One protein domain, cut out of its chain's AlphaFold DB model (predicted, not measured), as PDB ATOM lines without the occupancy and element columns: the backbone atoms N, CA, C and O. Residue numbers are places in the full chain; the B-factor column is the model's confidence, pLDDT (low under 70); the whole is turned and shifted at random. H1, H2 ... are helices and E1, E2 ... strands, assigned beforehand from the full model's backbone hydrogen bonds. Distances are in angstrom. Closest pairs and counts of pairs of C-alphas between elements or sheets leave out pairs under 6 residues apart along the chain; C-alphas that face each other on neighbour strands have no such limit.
ATOM      1  N   GLU A  16      48.746 -38.402 -55.526       90.38
ATOM      2  CA  GLU A  16      49.026 -38.601 -54.106       90.38
ATOM      3  C   GLU A  16      48.408 -39.906 -53.606       90.38
ATOM      4  O   GLU A  16      47.256 -40.231 -53.908       90.38
ATOM      5  N   ILE A  17      49.178 -40.623 -52.795       89.31
ATOM      6  CA  ILE A  17      48.738 -41.812 -52.081       89.31
ATOM      7  C   ILE A  17      48.730 -41.458 -50.609       89.31
ATOM      8  O   ILE A  17      49.777 -41.145 -50.032       89.31
ATOM      9  N   ARG A  18      47.546 -41.487 -50.004       91.62
ATOM     10  CA  ARG A  18      47.352 -41.024 -48.630       91.62
ATOM     11  C   ARG A  18      46.693 -42.087 -47.768       91.62
ATOM     12  O   ARG A  18      45.989 -42.960 -48.270       91.62
ATOM     13  N   LEU A  19      46.929 -42.003 -46.469       91.19
ATOM     14  CA  LEU A  19      46.467 -42.951 -45.469       91.19
ATOM     15  C   LEU A  19      45.620 -42.237 -44.419       91.19
ATOM     16  O   LEU A  19      46.118 -41.306 -43.792       91.19
ATOM     17  N   GLY A  20      44.369 -42.650 -44.226       92.50
ATOM     18  CA  GLY A  20      43.562 -42.128 -43.121       92.50
ATOM     19  C   GLY A  20      42.054 -42.320 -43.261       92.50
ATOM     20  O   GLY A  20      41.567 -42.784 -44.298       92.50
ATOM     21  N   HIS A  21      41.309 -41.937 -42.223       92.69
ATOM     22  CA  HIS A  21      39.843 -41.971 -42.186       92.69
ATOM     23  C   HIS A  21      39.187 -41.011 -43.189       92.69
ATOM     24  O   HIS A  21      38.248 -41.380 -43.896       92.69
ATOM     25  N   THR A  22      39.679 -39.777 -43.272       93.62
ATOM     26  CA  THR A  22      39.219 -38.763 -44.231       93.62
ATOM     27  C   THR A  22      40.352 -38.421 -45.184       93.62
ATOM     28  O   THR A  22      41.525 -38.610 -44.862       93.62
ATOM     29  N   LEU A  23      40.023 -37.904 -46.369       91.94
ATOM     30  CA  LEU A  23      41.055 -37.394 -47.265       91.94
ATOM     31  C   LEU A  23      41.772 -36.191 -46.636       91.94
ATOM     32  O   LEU A  23      42.995 -36.156 -46.671       91.94
ATOM     33  N   ASP A  24      41.051 -35.254 -46.021       90.81
ATOM     34  CA  ASP A  24      41.627 -34.005 -45.501       90.81
ATOM     35  C   ASP A  24      42.660 -34.236 -44.385       90.81
ATOM     36  O   ASP A  24      43.706 -33.585 -44.383       90.81
ATOM     37  N   ASP A  25      42.420 -35.215 -43.508       87.12
ATOM     38  CA  ASP A  25      43.314 -35.541 -42.387       87.12
ATOM     39  C   ASP A  25      44.272 -36.701 -42.693       87.12
ATOM     40  O   ASP A  25      45.066 -37.109 -41.844       87.12
ATOM     41  N   SER A  26      44.219 -37.249 -43.910       90.69
ATOM     42  CA  SER A  26      45.099 -38.350 -44.297       90.69
ATOM     43  C   SER A  26      46.562 -37.922 -44.430       90.69
ATOM     44  O   SER A  26      46.896 -36.803 -44.827       90.69
ATOM     45  N   THR A  27      47.460 -38.858 -44.135       88.50
ATOM     46  CA  THR A  27      48.908 -38.677 -44.254       88.50
ATOM     47  C   THR A  27      49.391 -39.096 -45.636       88.50
ATOM     48  O   THR A  27      49.068 -40.186 -46.102       88.50
ATOM     49  N   LEU A  28      50.196 -38.254 -46.286       88.12
ATOM     50  CA  LEU A  28      50.840 -38.579 -47.558       88.12
ATOM     51  C   LEU A  28      51.912 -39.659 -47.355       88.12
ATOM     52  O   LEU A  28      52.930 -39.418 -46.709       88.12
ATOM     53  N   ILE A  29      51.711 -40.830 -47.959       85.81
ATOM     54  CA  ILE A  29      52.636 -41.971 -47.879       85.81
ATOM     55  C   ILE A  29      53.385 -42.228 -49.192       85.81
ATOM     56  O   ILE A  29      54.301 -43.048 -49.238       85.81
ATOM     57  N   GLY A  30      53.034 -41.525 -50.269       84.12
ATOM     58  CA  GLY A  30      53.729 -41.626 -51.547       84.12
ATOM     59  C   GLY A  30      53.079 -40.802 -52.648       84.12
ATOM     60  O   GLY A  30      51.977 -40.284 -52.489       84.12
ATOM     61  N   ILE A  31      53.778 -40.709 -53.773       82.62
ATOM     62  CA  ILE A  31      53.277 -40.154 -55.030       82.62
ATOM     63  C   ILE A  31      53.529 -41.219 -56.096       82.62
ATOM     64  O   ILE A  31      54.607 -41.817 -56.123       82.62
ATOM     65  N   THR A  32      52.549 -41.495 -56.959       75.00
ATOM     66  CA  THR A  32      52.709 -42.514 -58.005       75.00
ATOM     67  C   THR A  32      53.902 -42.174 -58.907       75.00
ATOM     68  O   THR A  32      53.904 -41.169 -59.617       75.00
ATOM     69  N   GLY A  33      54.928 -43.032 -58.881       67.00
ATOM     70  CA  GLY A  33      56.146 -42.875 -59.685       67.00
ATOM     71  C   GLY A  33      57.311 -42.137 -59.011       67.00
ATOM     72  O   GLY A  33      58.319 -41.925 -59.682       67.00
ATOM     73  N   GLU A  34      57.223 -41.788 -57.720       70.69
ATOM     74  CA  GLU A  34      58.306 -41.123 -56.974       70.69
ATOM     75  C   GLU A  34      58.658 -41.835 -55.655       70.69
ATOM     76  O   GLU A  34      57.818 -42.473 -55.019       70.69
ATOM     77  N   GLU A  35      59.915 -41.698 -55.215       62.38
ATOM     78  CA  GLU A  35      60.352 -42.134 -53.884       62.38
ATOM     79  C   GLU A  35      60.083 -41.028 -52.851       62.38
ATOM     80  O   GLU A  35      60.533 -39.892 -52.992       62.38
ATOM     81  N   SER A  36      59.359 -41.374 -51.788       58.47
ATOM     82  CA  SER A  36      59.046 -40.496 -50.654       58.47
ATOM     83  C   SER A  36      59.890 -40.887 -49.433       58.47
ATOM     84  O   SER A  36      60.314 -42.035 -49.306       58.47
ATOM     85  N   VAL A  37      60.135 -39.957 -48.509       56.53
ATOM     86  CA  VAL A  37      60.722 -40.247 -47.190       56.53
ATOM     87  C   VAL A  37      59.775 -39.697 -46.133       56.53
ATOM     88  O   VAL A  37      59.464 -38.508 -46.150       56.53
ATOM     89  N   GLN A  38      59.321 -40.556 -45.224       63.25
ATOM     90  CA  GLN A  38      58.460 -40.191 -44.099       63.25
ATOM     91  C   GLN A  38      59.071 -40.686 -42.778       63.25
ATOM     92  O   GLN A  38      59.895 -41.607 -42.806       63.25
ATOM     93  N   PRO A  39      58.729 -40.063 -41.634       61.94
ATOM     94  CA  PRO A  39      59.210 -40.491 -40.325       61.94
ATOM     95  C   PRO A  39      58.642 -41.865 -39.961       61.94
ATOM     96  O   PRO A  39      57.460 -42.112 -40.174       61.94
ATOM     97  N   LEU A  40      59.487 -42.721 -39.390       80.31
ATOM     98  CA  LEU A  40      59.104 -44.031 -38.867       80.31
ATOM     99  C   LEU A  40      58.571 -43.886 -37.436       80.31
ATOM    100  O   LEU A  40      59.096 -43.069 -36.676       80.31
ATOM    101  N   LEU A  41      57.595 -44.710 -37.053       87.12
ATOM    102  CA  LEU A  41      57.092 -44.830 -35.686       87.12
ATOM    103  C   LEU A  41      58.233 -45.152 -34.726       87.12
ATOM    104  O   LEU A  41      58.354 -44.515 -33.686       87.12
ATOM    105  N   LEU A  42      59.033 -46.168 -35.059       90.25
ATOM    106  CA  LEU A  42      60.171 -46.551 -34.238       90.25
ATOM    107  C   LEU A  42      61.399 -45.753 -34.649       90.25
ATOM    108  O   LEU A  42      62.035 -46.029 -35.673       90.25
ATOM    109  N   ASP A  43      61.783 -44.810 -33.798       89.38
ATOM    110  CA  ASP A  43      63.086 -44.181 -33.907       89.38
ATOM    111  C   ASP A  43      64.208 -45.169 -33.483       89.38
ATOM    112  O   ASP A  43      63.951 -46.267 -32.971       89.38
ATOM    113  N   PRO A  44      65.498 -44.836 -33.682       92.50
ATOM    114  CA  PRO A  44      66.590 -45.726 -33.282       92.50
ATOM    115  C   PRO A  44      66.604 -46.103 -31.787       92.50
ATOM    116  O   PRO A  44      67.093 -47.179 -31.431       92.50
ATOM    117  N   VAL A  45      66.094 -45.238 -30.904       94.75
ATOM    118  CA  VAL A  45      65.971 -45.502 -29.463       94.75
ATOM    119  C   VAL A  45      64.840 -46.491 -29.199       94.75
ATOM    120  O   VAL A  45      65.017 -47.405 -28.385       94.75
ATOM    121  N   ASP A  46      63.720 -46.370 -29.903       95.56
ATOM    122  CA  ASP A  46      62.609 -47.317 -29.829       95.56
ATOM    123  C   ASP A  46      63.018 -48.693 -30.353       95.56
ATOM    124  O   ASP A  46      62.776 -49.703 -29.690       95.56
ATOM    125  N   VAL A  47      63.726 -48.755 -31.485       93.50
ATOM    126  CA  VAL A  47      64.281 -50.008 -32.023       93.50
ATOM    127  C   VAL A  47      65.199 -50.672 -30.996       93.50
ATOM    128  O   VAL A  47      65.069 -51.870 -30.717       93.50
ATOM    129  N   LEU A  48      66.106 -49.905 -30.379       95.94
ATOM    130  CA  LEU A  48      66.990 -50.422 -29.337       95.94
ATOM    131  C   LEU A  48      66.187 -50.975 -28.151       95.94
ATOM    132  O   LEU A  48      66.433 -52.103 -27.718       95.94
ATOM    133  N   ASN A  49      65.220 -50.220 -27.630       97.94
ATOM    134  CA  ASN A  49      64.447 -50.627 -26.457       97.94
ATOM    135  C   ASN A  49      63.531 -51.816 -26.746       97.94
ATOM    136  O   ASN A  49      63.549 -52.805 -26.007       97.94
ATOM    137  N   CYS A  50      62.753 -51.746 -27.822       96.00
ATOM    138  CA  CYS A  50      61.775 -52.764 -28.156       96.00
ATOM    139  C   CYS A  50      62.462 -54.032 -28.662       96.00
ATOM    140  O   CYS A  50      62.212 -55.107 -28.115       96.00
ATOM    141  N   GLN A  51      63.355 -53.944 -29.648       94.06
ATOM    142  CA  GLN A  51      63.875 -55.134 -30.330       94.06
ATOM    143  C   GLN A  51      65.130 -55.711 -29.666       94.06
ATOM    144  O   GLN A  51      65.269 -56.929 -29.581       94.06
ATOM    145  N   THR A  52      66.033 -54.864 -29.161       95.81
ATOM    146  CA  THR A  52      67.329 -55.333 -28.633       95.81
ATOM    147  C   THR A  52      67.285 -55.571 -27.126       95.81
ATOM    148  O   THR A  52      67.597 -56.663 -26.653       95.81
ATOM    149  N   LEU A  53      66.881 -54.561 -26.353       96.50
ATOM    150  CA  LEU A  53      66.874 -54.626 -24.888       96.50
ATOM    151  C   LEU A  53      65.642 -55.339 -24.328       96.50
ATOM    152  O   LEU A  53      65.644 -55.738 -23.167       96.50
ATOM    153  N   ASN A  54      64.602 -55.515 -25.146       95.06
ATOM    154  CA  ASN A  54      63.318 -56.071 -24.734       95.06
ATOM    155  C   ASN A  54      62.689 -55.336 -23.534       95.06
ATOM    156  O   ASN A  54      62.034 -55.953 -22.694       95.06
ATOM    157  N   ASN A  55      62.866 -54.016 -23.465       97.56
ATOM    158  CA  ASN A  55      62.324 -53.181 -22.402       97.56
ATOM    159  C   ASN A  55      60.810 -52.996 -22.582       97.56
ATOM    160  O   ASN A  55      60.369 -52.097 -23.292       97.56
ATOM    161  N   ALA A  56      60.011 -53.853 -21.943       97.25
ATOM    162  CA  ALA A  56      58.553 -53.857 -22.088       97.25
ATOM    163  C   ALA A  56      57.878 -52.542 -21.652       97.25
ATOM    164  O   ALA A  56      56.791 -52.232 -22.138       97.25
ATOM    165  N   ASP A  57      58.511 -51.771 -20.765       97.75
ATOM    166  CA  ASP A  57      57.949 -50.539 -20.206       97.75
ATOM    167  C   ASP A  57      58.296 -49.268 -20.983       97.75
ATOM    168  O   ASP A  57      57.713 -48.217 -20.703       97.75
ATOM    169  N   HIS A  58      59.206 -49.357 -21.957       97.62
ATOM    170  CA  HIS A  58      59.558 -48.233 -22.820       97.62
ATOM    171  C   HIS A  58      58.334 -47.752 -23.604       97.62
ATOM    172  O   HIS A  58      57.624 -48.562 -24.204       97.62
ATOM    173  N   VAL A  59      58.085 -46.442 -23.576       97.94
ATOM    174  CA  VAL A  59      56.986 -45.798 -24.303       97.94
ATOM    175  C   VAL A  59      57.480 -45.452 -25.699       97.94
ATOM    176  O   VAL A  59      58.403 -44.658 -25.827       97.94
ATOM    177  N   VAL A  60      56.838 -46.040 -26.706       96.94
ATOM    178  CA  VAL A  60      57.065 -45.741 -28.125       96.94
ATOM    179  C   VAL A  60      56.358 -44.439 -28.483       96.94
ATOM    180  O   VAL A  60      56.966 -43.512 -29.004       96.94
ATOM    181  N   LYS A  61      55.063 -44.338 -28.157       96.50
ATOM    182  CA  LYS A  61      54.269 -43.160 -28.507       96.50
ATOM    183  C   LYS A  61      53.123 -42.900 -27.524       96.50
ATOM    184  O   LYS A  61      52.422 -43.845 -27.149       96.50
ATOM    185  N   PRO A  62      52.916 -41.645 -27.093       96.69
ATOM    186  CA  PRO A  62      51.702 -41.225 -26.407       96.69
ATOM    187  C   PRO A  62      50.601 -40.840 -27.409       96.69
ATOM    188  O   PRO A  62      50.880 -40.224 -28.435       96.69
ATOM    189  N   TYR A  63      49.349 -41.137 -27.067       94.88
ATOM    190  CA  TYR A  63      48.157 -40.707 -27.795       94.88
ATOM    191  C   TYR A  63      47.207 -39.956 -26.866       94.88
ATOM    192  O   TYR A  63      46.849 -40.460 -25.797       94.88
ATOM    193  N   ASP A  64      46.770 -38.771 -27.276       92.56
ATOM    194  CA  ASP A  64      45.807 -37.970 -26.527       92.56
ATOM    195  C   ASP A  64      44.371 -38.380 -26.871       92.56
ATOM    196  O   ASP A  64      43.883 -38.144 -27.972       92.56
ATOM    197  N   VAL A  65      43.665 -38.986 -25.913       87.56
ATOM    198  CA  VAL A  65      42.266 -39.396 -26.080       87.56
ATOM    199  C   VAL A  65      41.354 -38.350 -25.458       87.56
ATOM    200  O   VAL A  65      41.348 -38.167 -24.239       87.56
ATOM    201  N   PHE A  66      40.537 -37.695 -26.282       79.00
ATOM    202  CA  PHE A  66      39.656 -36.609 -25.839       79.00
ATOM    203  C   PHE A  66      38.202 -37.018 -25.597       79.00
ATOM    204  O   PHE A  66      37.440 -36.200 -25.093       79.00
ATOM    205  N   TRP A  67      37.802 -38.254 -25.911       67.25
ATOM    206  CA  TRP A  67      36.406 -38.692 -25.822       67.25
ATOM    207  C   TRP A  67      35.970 -38.995 -24.385       67.25
ATOM    208  O   TRP A  67      36.435 -39.982 -23.813       67.25
ATOM    209  N   PRO A  68      35.018 -38.239 -23.804       61.31
ATOM    210  CA  PRO A  68      34.305 -38.682 -22.623       61.31
ATOM    211  C   PRO A  68      33.097 -39.502 -23.084       61.31
ATOM    212  O   PRO A  68      32.022 -38.963 -23.342       61.31
ATOM    213  N   THR A  69      33.235 -40.819 -23.205       59.00
ATOM    214  CA  THR A  69      32.042 -41.672 -23.254       59.00
ATOM    215  C   THR A  69      31.539 -41.809 -21.825       59.00
ATOM    216  O   THR A  69      32.312 -42.173 -20.955       59.00
ATOM    217  N   SER A  70      30.286 -41.460 -21.529       58.94
ATOM    218  CA  SER A  70      29.677 -41.673 -20.208       58.94
ATOM    219  C   SER A  70      28.751 -42.888 -20.211       58.94
ATOM    220  O   SER A  70      28.086 -43.179 -21.206       58.94
ATOM    221  N   HIS A  71      28.739 -43.648 -19.117       57.69
ATOM    222  CA  HIS A  71      27.861 -44.774 -18.838       57.69
ATOM    223  C   HIS A  71      26.422 -44.285 -18.920       57.69
ATOM    224  O   HIS A  71      26.168 -43.085 -18.784       57.69
ATOM    225  N   PRO A  72      25.450 -45.183 -19.161       51.62
ATOM    226  CA  PRO A  72      24.039 -44.827 -19.045       51.62
ATOM    227  C   PRO A  72      23.694 -44.180 -17.688       51.62
ATOM    228  O   PRO A  72      22.681 -43.499 -17.584       51.62
ATOM    229  N   ASP A  73      24.542 -44.369 -16.666       59.69
ATOM    230  CA  ASP A  73      24.457 -43.744 -15.341       59.69
ATOM    231  C   ASP A  73      25.183 -42.383 -15.203       59.69
ATOM    232  O   ASP A  73      25.152 -41.778 -14.133       59.69
ATOM    233  N   GLY A  74      25.818 -41.882 -16.267       56.47
ATOM    234  CA  GLY A  74      26.515 -40.594 -16.301       56.47
ATOM    235  C   GLY A  74      27.986 -40.609 -15.860       56.47
ATOM    236  O   GLY A  74      28.627 -39.560 -15.925       56.47
ATOM    237  N   SER A  75      28.559 -41.745 -15.451       57.59
ATOM    238  CA  SER A  75      29.998 -41.852 -15.127       57.59
ATOM    239  C   SER A  75      30.867 -42.007 -16.390       57.59
ATOM    240  O   SER A  75      30.434 -42.666 -17.319       57.59
ATOM    241  N   PRO A  76      32.074 -41.429 -16.521       54.62
ATOM    242  CA  PRO A  76      32.893 -41.613 -17.731       54.62
ATOM    243  C   PRO A  76      33.392 -43.077 -17.887       54.62
ATOM    244  O   PRO A  76      34.112 -43.548 -17.013       54.62
ATOM    245  N   TRP A  77      33.061 -43.775 -18.991       63.22
ATOM    246  CA  TRP A  77      33.601 -45.096 -19.411       63.22
ATOM    247  C   TRP A  77      35.105 -45.013 -19.612       63.22
ATOM    248  O   TRP A  77      35.849 -45.919 -19.259       63.22
ATOM    249  N   ILE A  78      35.542 -43.927 -20.244       68.75
ATOM    250  CA  ILE A  78      36.933 -43.642 -20.542       68.75
ATOM    251  C   ILE A  78      37.107 -42.178 -20.187       68.75
ATOM    252  O   ILE A  78      36.581 -41.293 -20.857       68.75
ATOM    253  N   ALA A  79      37.795 -41.900 -19.085       65.50
ATOM    254  CA  ALA A  79      38.197 -40.529 -18.823       65.50
ATOM    255  C   ALA A  79      39.169 -40.109 -19.932       65.50
ATOM    256  O   ALA A  79      40.077 -40.872 -20.249       65.50
ATOM    257  N   ALA A  80      39.020 -38.914 -20.494       79.06
ATOM    258  CA  ALA A  80      40.019 -38.364 -21.405       79.06
ATOM    259  C   ALA A  80      41.433 -38.419 -20.782       79.06
ATOM    260  O   ALA A  80      41.586 -38.459 -19.552       79.06
ATOM    261  N   GLY A  81      42.466 -38.459 -21.617       87.75
ATOM    262  CA  GLY A  81      43.858 -38.449 -21.175       87.75
ATOM    263  C   GLY A  81      44.814 -39.136 -22.140       87.75
ATOM    264  O   GLY A  81      44.421 -39.606 -23.202       87.75
ATOM    265  N   VAL A  82      46.077 -39.212 -21.725       93.44
ATOM    266  CA  VAL A  82      47.161 -39.797 -22.518       93.44
ATOM    267  C   VAL A  82      47.162 -41.314 -22.371       93.44
ATOM    268  O   VAL A  82      47.271 -41.814 -21.251       93.44
ATOM    269  N   PHE A  83      47.091 -42.040 -23.483       94.94
ATOM    270  CA  PHE A  83      47.302 -43.484 -23.561       94.94
ATOM    271  C   PHE A  83      48.641 -43.773 -24.226       94.94
ATOM    272  O   PHE A  83      48.962 -43.203 -25.258       94.94
ATOM    273  N   ASN A  84      49.432 -44.670 -23.647       97.56
ATOM    274  CA  ASN A  84      50.773 -44.955 -24.144       97.56
ATOM    275  C   ASN A  84      50.803 -46.276 -24.912       97.56
ATOM    276  O   ASN A  84      50.409 -47.316 -24.376       97.56
ATOM    277  N   LEU A  85      51.341 -46.255 -26.127       97.94
ATOM    278  CA  LEU A  85      51.864 -47.451 -26.769       97.94
ATOM    279  C   LEU A  85      53.255 -47.719 -26.202       97.94
ATOM    280  O   LEU A  85      54.188 -46.940 -26.390       97.94
ATOM    281  N   LYS A  86      53.379 -48.825 -25.476       98.00
ATOM    282  CA  LYS A  86      54.660 -49.327 -24.973       98.00
ATOM    283  C   LYS A  86      55.226 -50.394 -25.903       98.00
ATOM    284  O   LYS A  86      54.467 -51.008 -26.651       98.00
ATOM    285  N   CYS A  87      56.518 -50.704 -25.781       98.12
ATOM    286  CA  CYS A  87      57.092 -51.891 -26.426       98.12
ATOM    287  C   CYS A  87      56.311 -53.160 -26.046       98.12
ATOM    288  O   CYS A  87      56.009 -53.983 -26.910       98.12
ATOM    289  N   GLY A  88      55.970 -53.304 -24.760       96.94
ATOM    290  CA  GLY A  88      55.151 -54.397 -24.251       96.94
ATOM    291  C   GLY A  88      55.771 -55.786 -24.448       96.94
ATOM    292  O   GLY A  88      56.994 -55.944 -24.504       96.94
ATOM    293  N   THR A  89      54.926 -56.816 -24.529       96.25
ATOM    294  CA  THR A  89      55.341 -58.211 -24.772       96.25
ATOM    295  C   THR A  89      54.368 -58.890 -25.723       96.25
ATOM    296  O   THR A  89      53.201 -58.516 -25.740       96.25
ATOM    297  N   ALA A  90      54.803 -59.935 -26.433       92.56
ATOM    298  CA  ALA A  90      53.955 -60.703 -27.353       92.56
ATOM    299  C   ALA A  90      52.630 -61.200 -26.723       92.56
ATOM    300  O   ALA A  90      51.623 -61.355 -27.408       92.56
ATOM    301  N   TYR A  91      52.610 -61.424 -25.404       90.00
ATOM    302  CA  TYR A  91      51.495 -62.080 -24.717       90.00
ATOM    303  C   TYR A  91      50.524 -61.137 -24.006       90.00
ATOM    304  O   TYR A  91      49.495 -61.609 -23.531       90.00
ATOM    305  N   THR A  92      50.863 -59.855 -23.835       89.06
ATOM    306  CA  THR A  92      50.128 -59.001 -22.886       89.06
ATOM    307  C   THR A  92      49.556 -57.723 -23.473       89.06
ATOM    308  O   THR A  92      48.434 -57.370 -23.125       89.06
ATOM    309  N   ASN A  93      50.361 -56.954 -24.207       92.31
ATOM    310  CA  ASN A  93      50.004 -55.636 -24.742       92.31
ATOM    311  C   ASN A  93      51.181 -55.031 -25.514       92.31
ATOM    312  O   ASN A  93      52.315 -55.500 -25.386       92.31
ATOM    313  N   GLY A  94      50.902 -53.935 -26.216       95.44
ATOM    314  CA  GLY A  94      51.890 -53.019 -26.771       95.44
ATOM    315  C   GLY A  94      52.378 -53.425 -28.156       95.44
ATOM    316  O   GLY A  94      51.868 -54.358 -28.773       95.44
ATOM    317  N   TRP A  95      53.400 -52.727 -28.639       97.56
ATOM    318  CA  TRP A  95      53.926 -52.882 -29.994       97.56
ATOM    319  C   TRP A  95      54.295 -54.339 -30.320       97.56
ATOM    320  O   TRP A  95      53.920 -54.843 -31.372       97.56
ATOM    321  N   LYS A  96      54.931 -55.070 -29.390       96.75
ATOM    322  CA  LYS A  96      55.285 -56.488 -29.595       96.75
ATOM    323  C   LYS A  96      54.093 -57.420 -29.677       96.75
ATOM    324  O   LYS A  96      54.150 -58.413 -30.390       96.75
ATOM    325  N   HIS A  97      53.052 -57.147 -28.901       95.62
ATOM    326  CA  HIS A  97      51.827 -57.928 -28.968       95.62
ATOM    327  C   HIS A  97      51.170 -57.761 -30.341       95.62
ATOM    328  O   HIS A  97      50.847 -58.746 -31.002       95.62
ATOM    329  N   ILE A  98      51.078 -56.513 -30.802       96.00
ATOM    330  CA  ILE A  98      50.536 -56.187 -32.120       96.00
ATOM    331  C   ILE A  98      51.382 -56.823 -33.225       96.00
ATOM    332  O   ILE A  98      50.838 -57.416 -34.155       96.00
ATOM    333  N   GLN A  99      52.707 -56.760 -33.091       95.81
ATOM    334  CA  GLN A  99      53.630 -57.414 -34.008       95.81
ATOM    335  C   GLN A  99      53.371 -58.927 -34.083       95.81
ATOM    336  O   GLN A  99      53.162 -59.467 -35.165       95.81
ATOM    337  N   ASP A 100      53.351 -59.608 -32.934       94.25
ATOM    338  CA  ASP A 100      53.192 -61.065 -32.842       94.25
ATOM    339  C   ASP A 100      51.858 -61.552 -33.427       94.25
ATOM    340  O   ASP A 100      51.805 -62.591 -34.083       94.25
ATOM    341  N   ARG A 101      50.776 -60.798 -33.204       91.62
ATOM    342  CA  ARG A 101      49.408 -61.253 -33.502       91.62
ATOM    343  C   ARG A 101      48.799 -60.692 -34.771       91.62
ATOM    344  O   ARG A 101      47.919 -61.337 -35.342       91.62
ATOM    345  N   HIS A 102      49.229 -59.511 -35.197       93.50
ATOM    346  CA  HIS A 102      48.510 -58.731 -36.203       93.50
ATOM    347  C   HIS A 102      49.404 -58.190 -37.316       93.50
ATOM    348  O   HIS A 102      48.878 -57.653 -38.295       93.50
ATOM    349  N   GLN A 103      50.732 -58.351 -37.226       94.94
ATOM    350  CA  GLN A 103      51.613 -58.002 -38.341       94.94
ATOM    351  C   GLN A 103      51.285 -58.849 -39.572       94.94
ATOM    352  O   GLN A 103      51.081 -58.301 -40.652       94.94
ATOM    353  N   TYR A 104      51.195 -60.170 -39.403       94.75
ATOM    354  CA  TYR A 104      50.975 -61.120 -40.493       94.75
ATOM    355  C   TYR A 104      49.589 -61.757 -40.430       94.75
ATOM    356  O   TYR A 104      49.051 -62.019 -39.355       94.75
ATOM    357  N   SER A 105      49.020 -62.042 -41.600       89.25
ATOM    358  CA  SER A 105      47.720 -62.692 -41.706       89.25
ATOM    359  C   SER A 105      47.785 -64.162 -41.295       89.25
ATOM    360  O   SER A 105      48.776 -64.867 -41.492       89.25
ATOM    361  N   THR A 106      46.681 -64.641 -40.734       85.19
ATOM    362  CA  THR A 106      46.472 -66.049 -40.389       85.19
ATOM    363  C   THR A 106      45.173 -66.548 -41.014       85.19
ATOM    364  O   THR A 106      44.360 -65.763 -41.499       85.19
ATOM    365  N   SER A 107      44.930 -67.860 -40.983       83.06
ATOM    366  CA  SER A 107      43.671 -68.429 -41.486       83.06
ATOM    367  C   SER A 107      42.430 -67.892 -40.765       83.06
ATOM    368  O   SER A 107      41.359 -67.847 -41.361       83.06
ATOM    369  N   SER A 108      42.571 -67.513 -39.492       74.81
ATOM    370  CA  SER A 108      41.472 -67.001 -38.662       74.81
ATOM    371  C   SER A 108      41.380 -65.473 -38.673       74.81
ATOM    372  O   SER A 108      40.310 -64.933 -38.425       74.81
ATOM    373  N   HIS A 109      42.481 -64.788 -38.999       77.25
ATOM    374  CA  HIS A 109      42.571 -63.330 -39.097       77.25
ATOM    375  C   HIS A 109      43.240 -62.966 -40.429       77.25
ATOM    376  O   HIS A 109      44.463 -62.805 -40.487       77.25
ATOM    377  N   PRO A 110      42.470 -62.912 -41.532       80.75
ATOM    378  CA  PRO A 110      43.031 -62.726 -42.871       80.75
ATOM    379  C   PRO A 110      43.538 -61.297 -43.120       80.75
ATOM    380  O   PRO A 110      44.374 -61.080 -44.000       80.75
ATOM    381  N   ASN A 111      43.056 -60.327 -42.342       87.38
ATOM    382  CA  ASN A 111      43.527 -58.950 -42.394       87.38
ATOM    383  C   ASN A 111      44.666 -58.753 -41.391       87.38
ATOM    384  O   ASN A 111      44.612 -59.243 -40.267       87.38
ATOM    385  N   SER A 112      45.706 -58.053 -41.829       92.88
ATOM    386  CA  SER A 112      46.922 -57.813 -41.058       92.88
ATOM    387  C   SER A 112      47.579 -56.519 -41.515       92.88
ATOM    388  O   SER A 112      47.250 -56.008 -42.593       92.88
ATOM    389  N   TRP A 113      48.516 -55.998 -40.732       94.69
ATOM    390  CA  TRP A 113      49.244 -54.783 -41.101       94.69
ATOM    391  C   TRP A 113      50.061 -54.961 -42.386       94.69
ATOM    392  O   TRP A 113      50.102 -54.062 -43.225       94.69
ATOM    393  N   GLU A 114      50.607 -56.155 -42.626       93.25
ATOM    394  CA  GLU A 114      51.276 -56.481 -43.890       93.25
ATOM    395  C   GLU A 114      50.305 -56.540 -45.075       93.25
ATOM    396  O   GLU A 114      50.688 -56.201 -46.193       93.25
ATOM    397  N   SER A 115      49.035 -56.897 -44.852       91.19
ATOM    398  CA  SER A 115      48.010 -56.837 -45.903       91.19
ATOM    399  C   SER A 115      47.738 -55.390 -46.339       91.19
ATOM    400  O   SER A 115      47.587 -55.132 -47.533       91.19
ATOM    401  N   ILE A 116      47.714 -54.443 -45.392       92.44
ATOM    402  CA  ILE A 116      47.564 -53.007 -45.686       92.44
ATOM    403  C   ILE A 116      48.803 -52.487 -46.417       92.44
ATOM    404  O   ILE A 116      48.673 -51.866 -47.473       92.44
ATOM    405  N   ARG A 117      50.002 -52.799 -45.912       91.56
ATOM    406  CA  ARG A 117      51.268 -52.409 -46.551       91.56
ATOM    407  C   ARG A 117      51.368 -52.931 -47.986       91.56
ATOM    408  O   ARG A 117      51.732 -52.186 -48.892       91.56
ATOM    409  N   ALA A 118      50.999 -54.192 -48.219       90.81
ATOM    410  CA  ALA A 118      50.991 -54.784 -49.554       90.81
ATOM    411  C   ALA A 118      49.994 -54.091 -50.499       90.81
ATOM    412  O   ALA A 118      50.310 -53.857 -51.667       90.81
ATOM    413  N   ALA A 119      48.809 -53.727 -50.003       91.12
ATOM    414  CA  ALA A 119      47.819 -52.994 -50.783       91.12
ATOM    415  C   ALA A 119      48.301 -51.577 -51.133       91.12
ATOM    416  O   ALA A 119      48.176 -51.169 -52.287       91.12
ATOM    417  N   ALA A 120      48.935 -50.866 -50.194       89.69
ATOM    418  CA  ALA A 120      49.553 -49.566 -50.456       89.69
ATOM    419  C   ALA A 120      50.637 -49.674 -51.534       89.69
ATOM    420  O   ALA A 120      50.612 -48.930 -52.512       89.69
ATOM    421  N   ALA A 121      51.535 -50.656 -51.418       88.00
ATOM    422  CA  ALA A 121      52.573 -50.899 -52.416       88.00
ATOM    423  C   ALA A 121      51.993 -51.187 -53.815       88.00
ATOM    424  O   ALA A 121      52.542 -50.726 -54.814       88.00
ATOM    425  N   SER A 122      50.856 -51.892 -53.913       89.25
ATOM    426  CA  SER A 122      50.234 -52.209 -55.211       89.25
ATOM    427  C   SER A 122      49.672 -51.006 -55.973       89.25
ATOM    428  O   SER A 122      49.396 -51.130 -57.164       89.25
ATOM    429  N   VAL A 123      49.523 -49.857 -55.309       86.88
ATOM    430  CA  VAL A 123      49.046 -48.605 -55.922       86.88
ATOM    431  C   VAL A 123      50.138 -47.543 -56.007       86.88
ATOM    432  O   VAL A 123      49.829 -46.384 -56.263       86.88
ATOM    433  N   GLY A 124      51.402 -47.931 -55.799       80.69
ATOM    434  CA  GLY A 124      52.567 -47.043 -55.851       80.69
ATOM    435  C   GLY A 124      52.981 -46.454 -54.500       80.69
ATOM    436  O   GLY A 124      53.791 -45.533 -54.468       80.69
ATOM    437  N   GLY A 125      52.416 -46.941 -53.391       76.94
ATOM    438  CA  GLY A 125      52.788 -46.512 -52.047       76.94
ATOM    439  C   GLY A 125      54.239 -46.870 -51.735       76.94
ATOM    440  O   GLY A 125      54.778 -47.850 -52.253       76.94
ATOM    441  N   ASN A 126      54.875 -46.072 -50.878       74.31
ATOM    442  CA  ASN A 126      56.287 -46.235 -50.570       74.31
ATOM    443  C   ASN A 126      56.569 -47.592 -49.890       74.31
ATOM    444  O   ASN A 126      56.055 -47.835 -48.796       74.31
ATOM    445  N   PRO A 127      57.422 -48.460 -50.466       66.31
ATOM    446  CA  PRO A 127      57.749 -49.754 -49.866       66.31
ATOM    447  C   PRO A 127      58.542 -49.641 -48.553       66.31
ATOM    448  O   PRO A 127      58.645 -50.637 -47.835       66.31
ATOM    449  N   VAL A 128      59.109 -48.464 -48.257       71.25
ATOM    450  CA  VAL A 128      59.860 -48.169 -47.025       71.25
ATOM    451  C   VAL A 128      58.933 -47.931 -45.831       71.25
ATOM    452  O   VAL A 128      59.383 -48.088 -44.700       71.25
ATOM    453  N   PHE A 129      57.656 -47.604 -46.059       78.94
ATOM    454  CA  PHE A 129      56.686 -47.437 -44.974       78.94
ATOM    455  C   PHE A 129      56.507 -48.779 -44.252       78.94
ATOM    456  O   PHE A 129      56.114 -49.785 -44.861       78.94
ATOM    457  N   ALA A 130      56.871 -48.821 -42.974       88.06
ATOM    458  CA  ALA A 130      56.860 -50.039 -42.190       88.06
ATOM    459  C   ALA A 130      55.426 -50.378 -41.758       88.06
ATOM    460  O   ALA A 130      54.539 -49.527 -41.727       88.06
ATOM    461  N   TRP A 131      55.164 -51.653 -41.460       92.06
ATOM    462  CA  TRP A 131      53.823 -52.113 -41.073       92.06
ATOM    463  C   TRP A 131      53.282 -51.353 -39.848       92.06
ATOM    464  O   TRP A 131      52.076 -51.142 -39.731       92.06
ATOM    465  N   ASP A 132      54.174 -50.952 -38.945       93.56
ATOM    466  CA  ASP A 132      53.862 -50.271 -37.700       93.56
ATOM    467  C   ASP A 132      53.595 -48.777 -37.884       93.56
ATOM    468  O   ASP A 132      52.859 -48.206 -37.085       93.56
ATOM    469  N   ASP A 133      54.060 -48.172 -38.975       92.25
ATOM    470  CA  ASP A 133      53.654 -46.816 -39.358       92.25
ATOM    471  C   ASP A 133      52.167 -46.788 -39.749       92.25
ATOM    472  O   ASP A 133      51.408 -45.923 -39.313       92.25
ATOM    473  N   TYR A 134      51.700 -47.789 -40.512       92.50
ATOM    474  CA  TYR A 134      50.266 -47.930 -40.811       92.50
ATOM    475  C   TYR A 134      49.443 -48.135 -39.540       92.50
ATOM    476  O   TYR A 134      48.352 -47.581 -39.408       92.50
ATOM    477  N   MET A 135      49.969 -48.936 -38.615       95.12
ATOM    478  CA  MET A 135      49.343 -49.210 -37.328       95.12
ATOM    479  C   MET A 135      49.238 -47.953 -36.463       95.12
ATOM    480  O   MET A 135      48.180 -47.708 -35.892       95.12
ATOM    481  N   ASP A 136      50.285 -47.131 -36.417       95.06
ATOM    482  CA  ASP A 136      50.296 -45.867 -35.683       95.06
ATOM    483  C   ASP A 136      49.215 -44.900 -36.176       95.06
ATOM    484  O   ASP A 136      48.383 -44.434 -35.391       95.06
ATOM    485  N   HIS A 137      49.180 -44.647 -37.488       92.75
ATOM    486  CA  HIS A 137      48.157 -43.796 -38.094       92.75
ATOM    487  C   HIS A 137      46.752 -44.319 -37.820       92.75
ATOM    488  O   HIS A 137      45.850 -43.554 -37.491       92.75
ATOM    489  N   ALA A 138      46.569 -45.633 -37.897       93.50
ATOM    490  CA  ALA A 138      45.272 -46.222 -37.650       93.50
ATOM    491  C   ALA A 138      44.853 -46.146 -36.172       93.50
ATOM    492  O   ALA A 138      43.675 -45.933 -35.894       93.50
ATOM    493  N   ILE A 139      45.783 -46.261 -35.211       95.06
ATOM    494  CA  ILE A 139      45.479 -45.990 -33.795       95.06
ATOM    495  C   ILE A 139      45.001 -44.549 -33.643       95.06
ATOM    496  O   ILE A 139      43.956 -44.331 -33.028       95.06
ATOM    497  N   GLN A 140      45.725 -43.587 -34.216       93.81
ATOM    498  CA  GLN A 140      45.336 -42.180 -34.160       93.81
ATOM    499  C   GLN A 140      43.931 -41.973 -34.748       93.81
ATOM    500  O   GLN A 140      43.078 -41.396 -34.083       93.81
ATOM    501  N   ASP A 141      43.626 -42.562 -35.904       93.38
ATOM    502  CA  ASP A 141      42.293 -42.465 -36.509       93.38
ATOM    503  C   ASP A 141      41.198 -43.110 -35.648       93.38
ATOM    504  O   ASP A 141      40.087 -42.587 -35.561       93.38
ATOM    505  N   THR A 142      41.477 -44.239 -34.979       91.75
ATOM    506  CA  THR A 142      40.499 -44.836 -34.051       91.75
ATOM    507  C   THR A 142      40.214 -43.929 -32.856       91.75
ATOM    508  O   THR A 142      39.136 -44.019 -32.268       91.75
ATOM    509  N   ILE A 143      41.156 -43.052 -32.501       91.06
ATOM    510  CA  ILE A 143      40.999 -42.060 -31.440       91.06
ATOM    511  C   ILE A 143      40.287 -40.825 -31.960       91.06
ATOM    512  O   ILE A 143      39.376 -40.368 -31.289       91.06
ATOM    513  N   ASP A 144      40.661 -40.281 -33.110       90.38
ATOM    514  CA  ASP A 144      40.120 -39.009 -33.593       90.38
ATOM    515  C   ASP A 144      38.730 -39.178 -34.213       90.38
ATOM    516  O   ASP A 144      37.844 -38.342 -34.016       90.38
ATOM    517  N   TYR A 145      38.504 -40.312 -34.881       89.50
ATOM    518  CA  TYR A 145      37.294 -40.609 -35.642       89.50
ATOM    519  C   TYR A 145      36.669 -41.962 -35.264       89.50
ATOM    520  O   TYR A 145      36.458 -42.809 -36.140       89.50
ATOM    521  N   PRO A 146      36.336 -42.214 -33.982       86.88
ATOM    522  CA  PRO A 146      35.775 -43.489 -33.574       86.88
ATOM    523  C   PRO A 146      34.379 -43.703 -34.170       86.88
ATOM    524  O   PRO A 146      33.435 -42.945 -33.923       86.88
ATOM    525  N   MET A 147      34.229 -44.789 -34.923       82.75
ATOM    526  CA  MET A 147      32.984 -45.238 -35.517       82.75
ATOM    527  C   MET A 147      32.839 -46.769 -35.424       82.75
ATOM    528  O   MET A 147      33.602 -47.498 -36.060       82.75
ATOM    529  N   PRO A 148      31.821 -47.283 -34.703       76.88
ATOM    530  CA  PRO A 148      30.879 -46.552 -33.847       76.88
ATOM    531  C   PRO A 148      31.576 -45.939 -32.618       76.88
ATOM    532  O   PRO A 148      32.772 -46.117 -32.417       76.88
ATOM    533  N   VAL A 149      30.811 -45.240 -31.769       76.50
ATOM    534  CA  VAL A 149      31.326 -44.712 -30.493       76.50
ATOM    535  C   VAL A 149      32.091 -45.788 -29.699       76.50
ATOM    536  O   VAL A 149      31.636 -46.942 -29.687       76.50
ATOM    537  N   PRO A 150      33.202 -45.431 -29.015       82.00
ATOM    538  CA  PRO A 150      34.022 -46.398 -28.289       82.00
ATOM    539  C   PRO A 150      33.208 -47.183 -27.260       82.00
ATOM    540  O   PRO A 150      32.328 -46.621 -26.598       82.00
ATOM    541  N   ARG A 151      33.498 -48.481 -27.105       78.94
ATOM    542  CA  ARG A 151      32.745 -49.372 -26.204       78.94
ATOM    543  C   ARG A 151      33.647 -50.126 -25.234       78.94
ATOM    544  O   ARG A 151      34.685 -50.640 -25.619       78.94
ATOM    545  N   ASP A 152      33.205 -50.241 -23.990       81.50
ATOM    546  CA  ASP A 152      33.705 -51.167 -22.970       81.50
ATOM    547  C   ASP A 152      33.486 -52.605 -23.436       81.50
ATOM    548  O   ASP A 152      32.383 -52.995 -23.833       81.50
ATOM    549  N   ILE A 153      34.565 -53.373 -23.380       83.19
ATOM    550  CA  ILE A 153      34.598 -54.802 -23.701       83.19
ATOM    551  C   ILE A 153      34.862 -55.648 -22.444       83.19
ATOM    552  O   ILE A 153      35.185 -56.832 -22.522       83.19
ATOM    553  N   GLY A 154      34.710 -55.043 -21.265       82.00
ATOM    554  CA  GLY A 154      34.980 -55.624 -19.963       82.00
ATOM    555  C   GLY A 154      36.454 -55.547 -19.574       82.00
ATOM    556  O   GLY A 154      37.331 -55.138 -20.333       82.00
ATOM    557  N   SER A 155      36.754 -55.974 -18.344       84.38
ATOM    558  CA  SER A 155      38.129 -56.045 -17.815       84.38
ATOM    559  C   SER A 155      38.902 -54.714 -17.865       84.38
ATOM    560  O   SER A 155      40.128 -54.713 -17.976       84.38
ATOM    561  N   ASN A 156      38.199 -53.579 -17.752       84.62
ATOM    562  CA  ASN A 156      38.755 -52.224 -17.884       84.62
ATOM    563  C   ASN A 156      39.423 -51.973 -19.247       84.62
ATOM    564  O   ASN A 156      40.445 -51.276 -19.327       84.62
ATOM    565  N   LYS A 157      38.879 -52.576 -20.307       87.38
ATOM    566  CA  LYS A 157      39.315 -52.373 -21.683       87.38
ATOM    567  C   LYS A 157      38.214 -51.687 -22.480       87.38
ATOM    568  O   LYS A 157      37.040 -52.004 -22.330       87.38
ATOM    569  N   ALA A 158      38.612 -50.799 -23.374       87.06
ATOM    570  CA  ALA A 158      37.723 -50.200 -24.351       87.06
ATOM    571  C   ALA A 158      38.202 -50.511 -25.764       87.06
ATOM    572  O   ALA A 158      39.405 -50.549 -26.014       87.06
ATOM    573  N   CYS A 159      37.256 -50.705 -26.673       88.81
ATOM    574  CA  CYS A 159      37.512 -50.809 -28.093       88.81
ATOM    575  C   CYS A 159      37.146 -49.506 -28.797       88.81
ATOM    576  O   CYS A 159      36.033 -48.993 -28.640       88.81
ATOM    577  N   PHE A 160      38.096 -49.011 -29.575       90.00
ATOM    578  CA  PHE A 160      37.953 -47.902 -30.497       90.00
ATOM    579  C   PHE A 160      38.037 -48.469 -31.903       90.00
ATOM    580  O   PHE A 160      38.961 -49.220 -32.197       90.00
ATOM    581  N   SER A 161      37.094 -48.117 -32.763       90.88
ATOM    582  CA  SER A 161      37.048 -48.631 -34.129       90.88
ATOM    583  C   SER A 161      36.938 -47.475 -35.097       90.88
ATOM    584  O   SER A 161      36.356 -46.459 -34.749       90.88
ATOM    585  N   THR A 162      37.460 -47.607 -36.307       91.81
ATOM    586  CA  THR A 162      37.205 -46.647 -37.385       91.81
ATOM    587  C   THR A 162      37.359 -47.321 -38.741       91.81
ATOM    588  O   THR A 162      37.807 -48.466 -38.826       91.81
ATOM    589  N   ILE A 163      36.974 -46.618 -39.803       92.69
ATOM    590  CA  ILE A 163      37.324 -47.005 -41.168       92.69
ATOM    591  C   ILE A 163      38.652 -46.348 -41.520       92.69
ATOM    592  O   ILE A 163      38.824 -45.152 -41.310       92.69
ATOM    593  N   PHE A 164      39.549 -47.133 -42.097       92.50
ATOM    594  CA  PHE A 164      40.880 -46.727 -42.501       92.50
ATOM    595  C   PHE A 164      41.055 -46.937 -44.000       92.50
ATOM    596  O   PHE A 164      40.865 -48.054 -44.498       92.50
ATOM    597  N   HIS A 165      41.397 -45.872 -44.723       94.62
ATOM    598  CA  HIS A 165      41.487 -45.901 -46.177       94.62
ATOM    599  C   HIS A 165      42.911 -45.705 -46.683       94.62
ATOM    600  O   HIS A 165      43.702 -44.955 -46.112       94.62
ATOM    601  N   ILE A 166      43.180 -46.322 -47.834       93.25
ATOM    602  CA  ILE A 166      44.233 -45.883 -48.747       93.25
ATOM    603  C   ILE A 166      43.561 -45.084 -49.857       93.25
ATOM    604  O   ILE A 166      42.777 -45.629 -50.639       93.25
ATOM    605  N   TRP A 167      43.878 -43.800 -49.918       93.69
ATOM    606  CA  TRP A 167      43.414 -42.863 -50.930       93.69
ATOM    607  C   TRP A 167      44.397 -42.821 -52.095       93.69
ATOM    608  O   TRP A 167      45.608 -42.806 -51.878       93.69
ATOM    609  N   VAL A 168      43.874 -42.779 -53.319       91.50
ATOM    610  CA  VAL A 168      44.633 -42.471 -54.537       91.50
ATOM    611  C   VAL A 168      43.958 -41.267 -55.183       91.50
ATOM    612  O   VAL A 168      42.830 -41.370 -55.677       91.50
ATOM    613  N   GLY A 169      44.613 -40.108 -55.108       90.12
ATOM    614  CA  GLY A 169      43.945 -38.828 -55.335       90.12
ATOM    615  C   GLY A 169      42.746 -38.671 -54.392       90.12
ATOM    616  O   GLY A 169      42.871 -38.854 -53.186       90.12
ATOM    617  N   GLU A 170      41.567 -38.384 -54.944       91.56
ATOM    618  CA  GLU A 170      40.334 -38.174 -54.165       91.56
ATOM    619  C   GLU A 170      39.521 -39.459 -53.913       91.56
ATOM    620  O   GLU A 170      38.462 -39.418 -53.288       91.56
ATOM    621  N   THR A 171      39.975 -40.612 -54.415       91.81
ATOM    622  CA  THR A 171      39.200 -41.862 -54.358       91.81
ATOM    623  C   THR A 171      39.768 -42.826 -53.313       91.81
ATOM    624  O   THR A 171      40.955 -43.161 -53.385       91.81
ATOM    625  N   PRO A 172      38.945 -43.350 -52.383       93.56
ATOM    626  CA  PRO A 172      39.373 -44.418 -51.492       93.56
ATOM    627  C   PRO A 172      39.484 -45.710 -52.304       93.56
ATOM    628  O   PRO A 172      38.499 -46.233 -52.832       93.56
ATOM    629  N   LYS A 173      40.708 -46.213 -52.436       93.44
ATOM    630  CA  LYS A 173      41.043 -47.372 -53.267       93.44
ATOM    631  C   LYS A 173      40.952 -48.683 -52.493       93.44
ATOM    632  O   LYS A 173      40.485 -49.685 -53.031       93.44
ATOM    633  N   TYR A 174      41.361 -48.655 -51.228       92.62
ATOM    634  CA  TYR A 174      41.192 -49.754 -50.283       92.62
ATOM    635  C   TYR A 174      40.655 -49.234 -48.959       92.62
ATOM    636  O   TYR A 174      40.934 -48.097 -48.578       92.62
ATOM    637  N   SER A 175      39.916 -50.090 -48.259       92.81
ATOM    638  CA  SER A 175      39.294 -49.769 -46.979       92.81
ATOM    639  C   SER A 175      39.348 -50.977 -46.059       92.81
ATOM    640  O   SER A 175      39.016 -52.090 -46.474       92.81
ATOM    641  N   TRP A 176      39.687 -50.731 -44.800       91.31
ATOM    642  CA  TRP A 176      39.565 -51.687 -43.707       91.31
ATOM    643  C   TRP A 176      38.813 -51.039 -42.563       91.31
ATOM    644  O   TRP A 176      38.799 -49.816 -42.437       91.31
ATOM    645  N   TYR A 177      38.230 -51.856 -41.699       91.56
ATOM    646  CA  TYR A 177      38.018 -51.395 -40.339       91.56
ATOM    647  C   TYR A 177      39.307 -51.602 -39.559       91.56
ATOM    648  O   TYR A 177      40.028 -52.565 -39.803       91.56
ATOM    649  N   VAL A 178      39.611 -50.705 -38.635       92.69
ATOM    650  CA  VAL A 178      40.692 -50.894 -37.667       92.69
ATOM    651  C   VAL A 178      40.098 -50.812 -36.281       92.69
ATOM    652  O   VAL A 178      39.258 -49.950 -36.026       92.69
ATOM    653  N   ASN A 179      40.538 -51.707 -35.400       92.56
ATOM    654  CA  ASN A 179      40.162 -51.716 -33.996       92.56
ATOM    655  C   ASN A 179      41.404 -51.544 -33.133       92.56
ATOM    656  O   ASN A 179      42.373 -52.279 -33.307       92.56
ATOM    657  N   SER A 180      41.334 -50.627 -32.175       93.75
ATOM    658  CA  SER A 180      42.332 -50.396 -31.138       93.75
ATOM    659  C   SER A 180      41.729 -50.726 -29.779       93.75
ATOM    660  O   SER A 180      40.705 -50.169 -29.378       93.75
ATOM    661  N   ILE A 181      42.376 -51.627 -29.047       93.19
ATOM    662  CA  ILE A 181      41.982 -52.006 -27.693       93.19
ATOM    663  C   ILE A 181      42.850 -51.236 -26.707       93.19
ATOM    664  O   ILE A 181      44.076 -51.328 -26.736       93.19
ATOM    665  N   MET A 182      42.218 -50.511 -25.789       92.06
ATOM    666  CA  MET A 182      42.896 -49.660 -24.814       92.06
ATOM    667  C   MET A 182      42.579 -50.072 -23.383       92.06
ATOM    668  O   MET A 182      41.426 -50.315 -23.036       92.06
ATOM    669  N   SER A 183      43.595 -50.108 -22.521       91.31
ATOM    670  CA  SER A 183      43.421 -50.281 -21.079       91.31
ATOM    671  C   SER A 183      43.068 -48.948 -20.433       91.31
ATOM    672  O   SER A 183      43.918 -48.063 -20.342       91.31
ATOM    673  N   VAL A 184      41.841 -48.819 -19.930       85.94
ATOM    674  CA  VAL A 184      41.343 -47.575 -19.326       85.94
ATOM    675  C   VAL A 184      42.089 -47.246 -18.031       85.94
ATOM    676  O   VAL A 184      42.526 -46.114 -17.845       85.94
ATOM    677  N   ASN A 185      42.312 -48.240 -17.164       86.25
ATOM    678  CA  ASN A 185      42.973 -48.019 -15.871       86.25
ATOM    679  C   ASN A 185      44.479 -47.787 -16.007       86.25
ATOM    680  O   ASN A 185      45.035 -46.940 -15.315       86.25
ATOM    681  N   ASN A 186      45.138 -48.539 -16.892       90.38
ATOM    682  CA  ASN A 186      46.589 -48.447 -17.047       90.38
ATOM    683  C   ASN A 186      47.011 -47.383 -18.062       90.38
ATOM    684  O   ASN A 186      48.201 -47.093 -18.150       90.38
ATOM    685  N   ARG A 187      46.059 -46.809 -18.814       92.19
ATOM    686  CA  ARG A 187      46.316 -45.818 -19.866       92.19
ATOM    687  C   ARG A 187      47.292 -46.340 -20.922       92.19
ATOM    688  O   ARG A 187      48.318 -45.723 -21.205       92.19
ATOM    689  N   LEU A 188      46.980 -47.513 -21.473       94.44
ATOM    690  CA  LEU A 188      47.835 -48.219 -22.432       94.44
ATOM    691  C   LEU A 188      47.074 -48.594 -23.695       94.44
ATOM    692  O   LEU A 188      45.924 -49.026 -23.605       94.44
ATOM    693  N   VAL A 189      47.750 -48.539 -24.837       95.88
ATOM    694  CA  VAL A 189      47.323 -49.275 -26.030       95.88
ATOM    695  C   VAL A 189      47.686 -50.746 -25.821       95.88
ATOM    696  O   VAL A 189      48.853 -51.088 -25.625       95.88
ATOM    697  N   ILE A 190      46.676 -51.614 -25.800       95.06
ATOM    698  CA  ILE A 190      46.855 -53.062 -25.650       95.06
ATOM    699  C   ILE A 190      47.150 -53.678 -27.009       95.06
ATOM    700  O   ILE A 190      48.174 -54.338 -27.158       95.06
ATOM    701  N   SER A 191      46.260 -53.444 -27.971       94.75
ATOM    702  CA  SER A 191      46.345 -54.006 -29.312       94.75
ATOM    703  C   SER A 191      45.755 -53.042 -30.340       94.75
ATOM    704  O   SER A 191      44.985 -52.150 -29.979       94.75
ATOM    705  N   ALA A 192      46.116 -53.234 -31.604       94.62
ATOM    706  CA  ALA A 192      45.537 -52.569 -32.758       94.62
ATOM    707  C   ALA A 192      45.611 -53.508 -33.965       94.62
ATOM    708  O   ALA A 192      46.668 -54.092 -34.226       94.62
ATOM    709  N   TYR A 193      44.517 -53.656 -34.709       93.00
ATOM    710  CA  TYR A 193      44.489 -54.548 -35.868       93.00
ATOM    711  C   TYR A 193      43.425 -54.189 -36.907       93.00
ATOM    712  O   TYR A 193      42.344 -53.703 -36.554       93.00
ATOM    713  N   PRO A 194      43.684 -54.497 -38.190       92.75
ATOM    714  CA  PRO A 194      42.678 -54.411 -39.237       92.75
ATOM    715  C   PRO A 194      41.651 -55.551 -39.141       92.75
ATOM    716  O   PRO A 194      41.994 -56.697 -38.854       92.75
ATOM    717  N   SER A 195      40.392 -55.268 -39.456       87.88
ATOM    718  CA  SER A 195      39.278 -56.215 -39.484       87.88
ATOM    719  C   SER A 195      38.351 -55.954 -40.677       87.88
ATOM    720  O   SER A 195      38.476 -54.969 -41.406       87.88
ATOM    721  N   ASP A 196      37.416 -56.880 -40.893       81.88
ATOM    722  CA  ASP A 196      36.360 -56.735 -41.898       81.88
ATOM    723  C   ASP A 196      35.144 -55.952 -41.378       81.88
ATOM    724  O   ASP A 196      34.314 -55.514 -42.179       81.88
ATOM    725  N   ASN A 197      35.033 -55.747 -40.057       73.69
ATOM    726  CA  ASN A 197      33.866 -55.135 -39.426       73.69
ATOM    727  C   ASN A 197      34.275 -54.199 -38.267       73.69
ATOM    728  O   ASN A 197      35.187 -54.517 -37.506       73.69
TER     729      ASN A 197
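This is residues 16 to 197 of the 205 residues of an uncharacterized protein of Microbacterium sp. Ag1 (UniProt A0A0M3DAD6). A twisted sheet, with the long hairpin of E7 and E8 as its main part, curls round the helix H4, which makes the core. H2 and H3 pack on this sheet, the small sheet of E3 and E5 covers another side of H4, and H1 packs near the start of E3, far from the core. The 182 printed residues hold four named helices and nine named strands, in the order E1 E2 H1 E3 E4 E5 H2 H3 H4 E6 E7 E8 E9, and the class is mixed, helices and strands. The large sheet is branched and its neighbour pairs are antiparallel, as is the pair E3 and E5. The whole is compact, with a radius of gyration of the C-alphas of 16.2 A and spans of 53 by 39 by 32 A.

E1, residues 16 to 20, begins at C-alpha 16 (49.026, -38.601, -54.106). E2 is residues 27 to 31, H1 44 to 52, E3 59 to 65 (16.1 A), E4 76 to 78, E5 81 to 86 (15.8 A), H2 95 to 102 and H3 113 to 122 (14.4 A). H4, residues 131 to 144, runs 20.4 A from C-alpha 131 (53.823, -52.113, -41.073). E6 is residues 151 to 154, E7 157 to 168 (34.7 A) and E8 171 to 183 (34.6 A), which bends by 66 degrees at residue 174. E9, residues 188 to 195 (20.7 A), ends at C-alpha 195 (39.278, -56.215, -39.484).

E1 and E2 form a hairpin, with N 17 and O 30 2.8 A apart. E1 and E6 lie on one side of E7, E8 on the other side; N 167 and O 18 are 2.8 A apart, N 159 and O 151 2.8 A, N 164 and O 176 2.8 A. E6, E7, E8 and E9 form a meander, each strand the antiparallel neighbour of the one before; N 195 and O 177 are 2.7 A apart. The sheet curls round H4; the closest C-alphas of H4 and E7, Thr 142 and Thr 162, are 5.0 A apart. H3 is on the sheet at a height of 8.4 A, along the strands, at 2 degrees to E7 on the local plane. H3 and H4 touch, about perpendicular at 76 degrees, with the C-alphas of Trp 113 and Trp 131 closest at 5.3 A; H4 does so with residues 131 to 135 alone. H2 is on the sheet, its Ile 98 and Ser 191 of E9 having the closest C-alphas, 5.5 A. E3 and E5 are antiparallel, with N 63 and O 83 2.8 A apart; the closest C-alphas of E5 and E9, Asn 84 and Leu 188, are 4.7 A apart. E4 pairs with no named strand and runs on into E5 at 23 degrees. H1 is apart from H3 and H4. In H1, H2, H3 and H4 every O i to N i+4 pair is within hydrogen-bond range.

The C-alphas farthest apart, those of Gly 33 and Asp 73, are 54.5 A apart. The printed part has no cut, and the link from E2 to H1 is long, with 12 residues. The mean pLDDT of the printed part is 87.0; residues 33, 35 to 39, 67 to 79 and 127 are under 70.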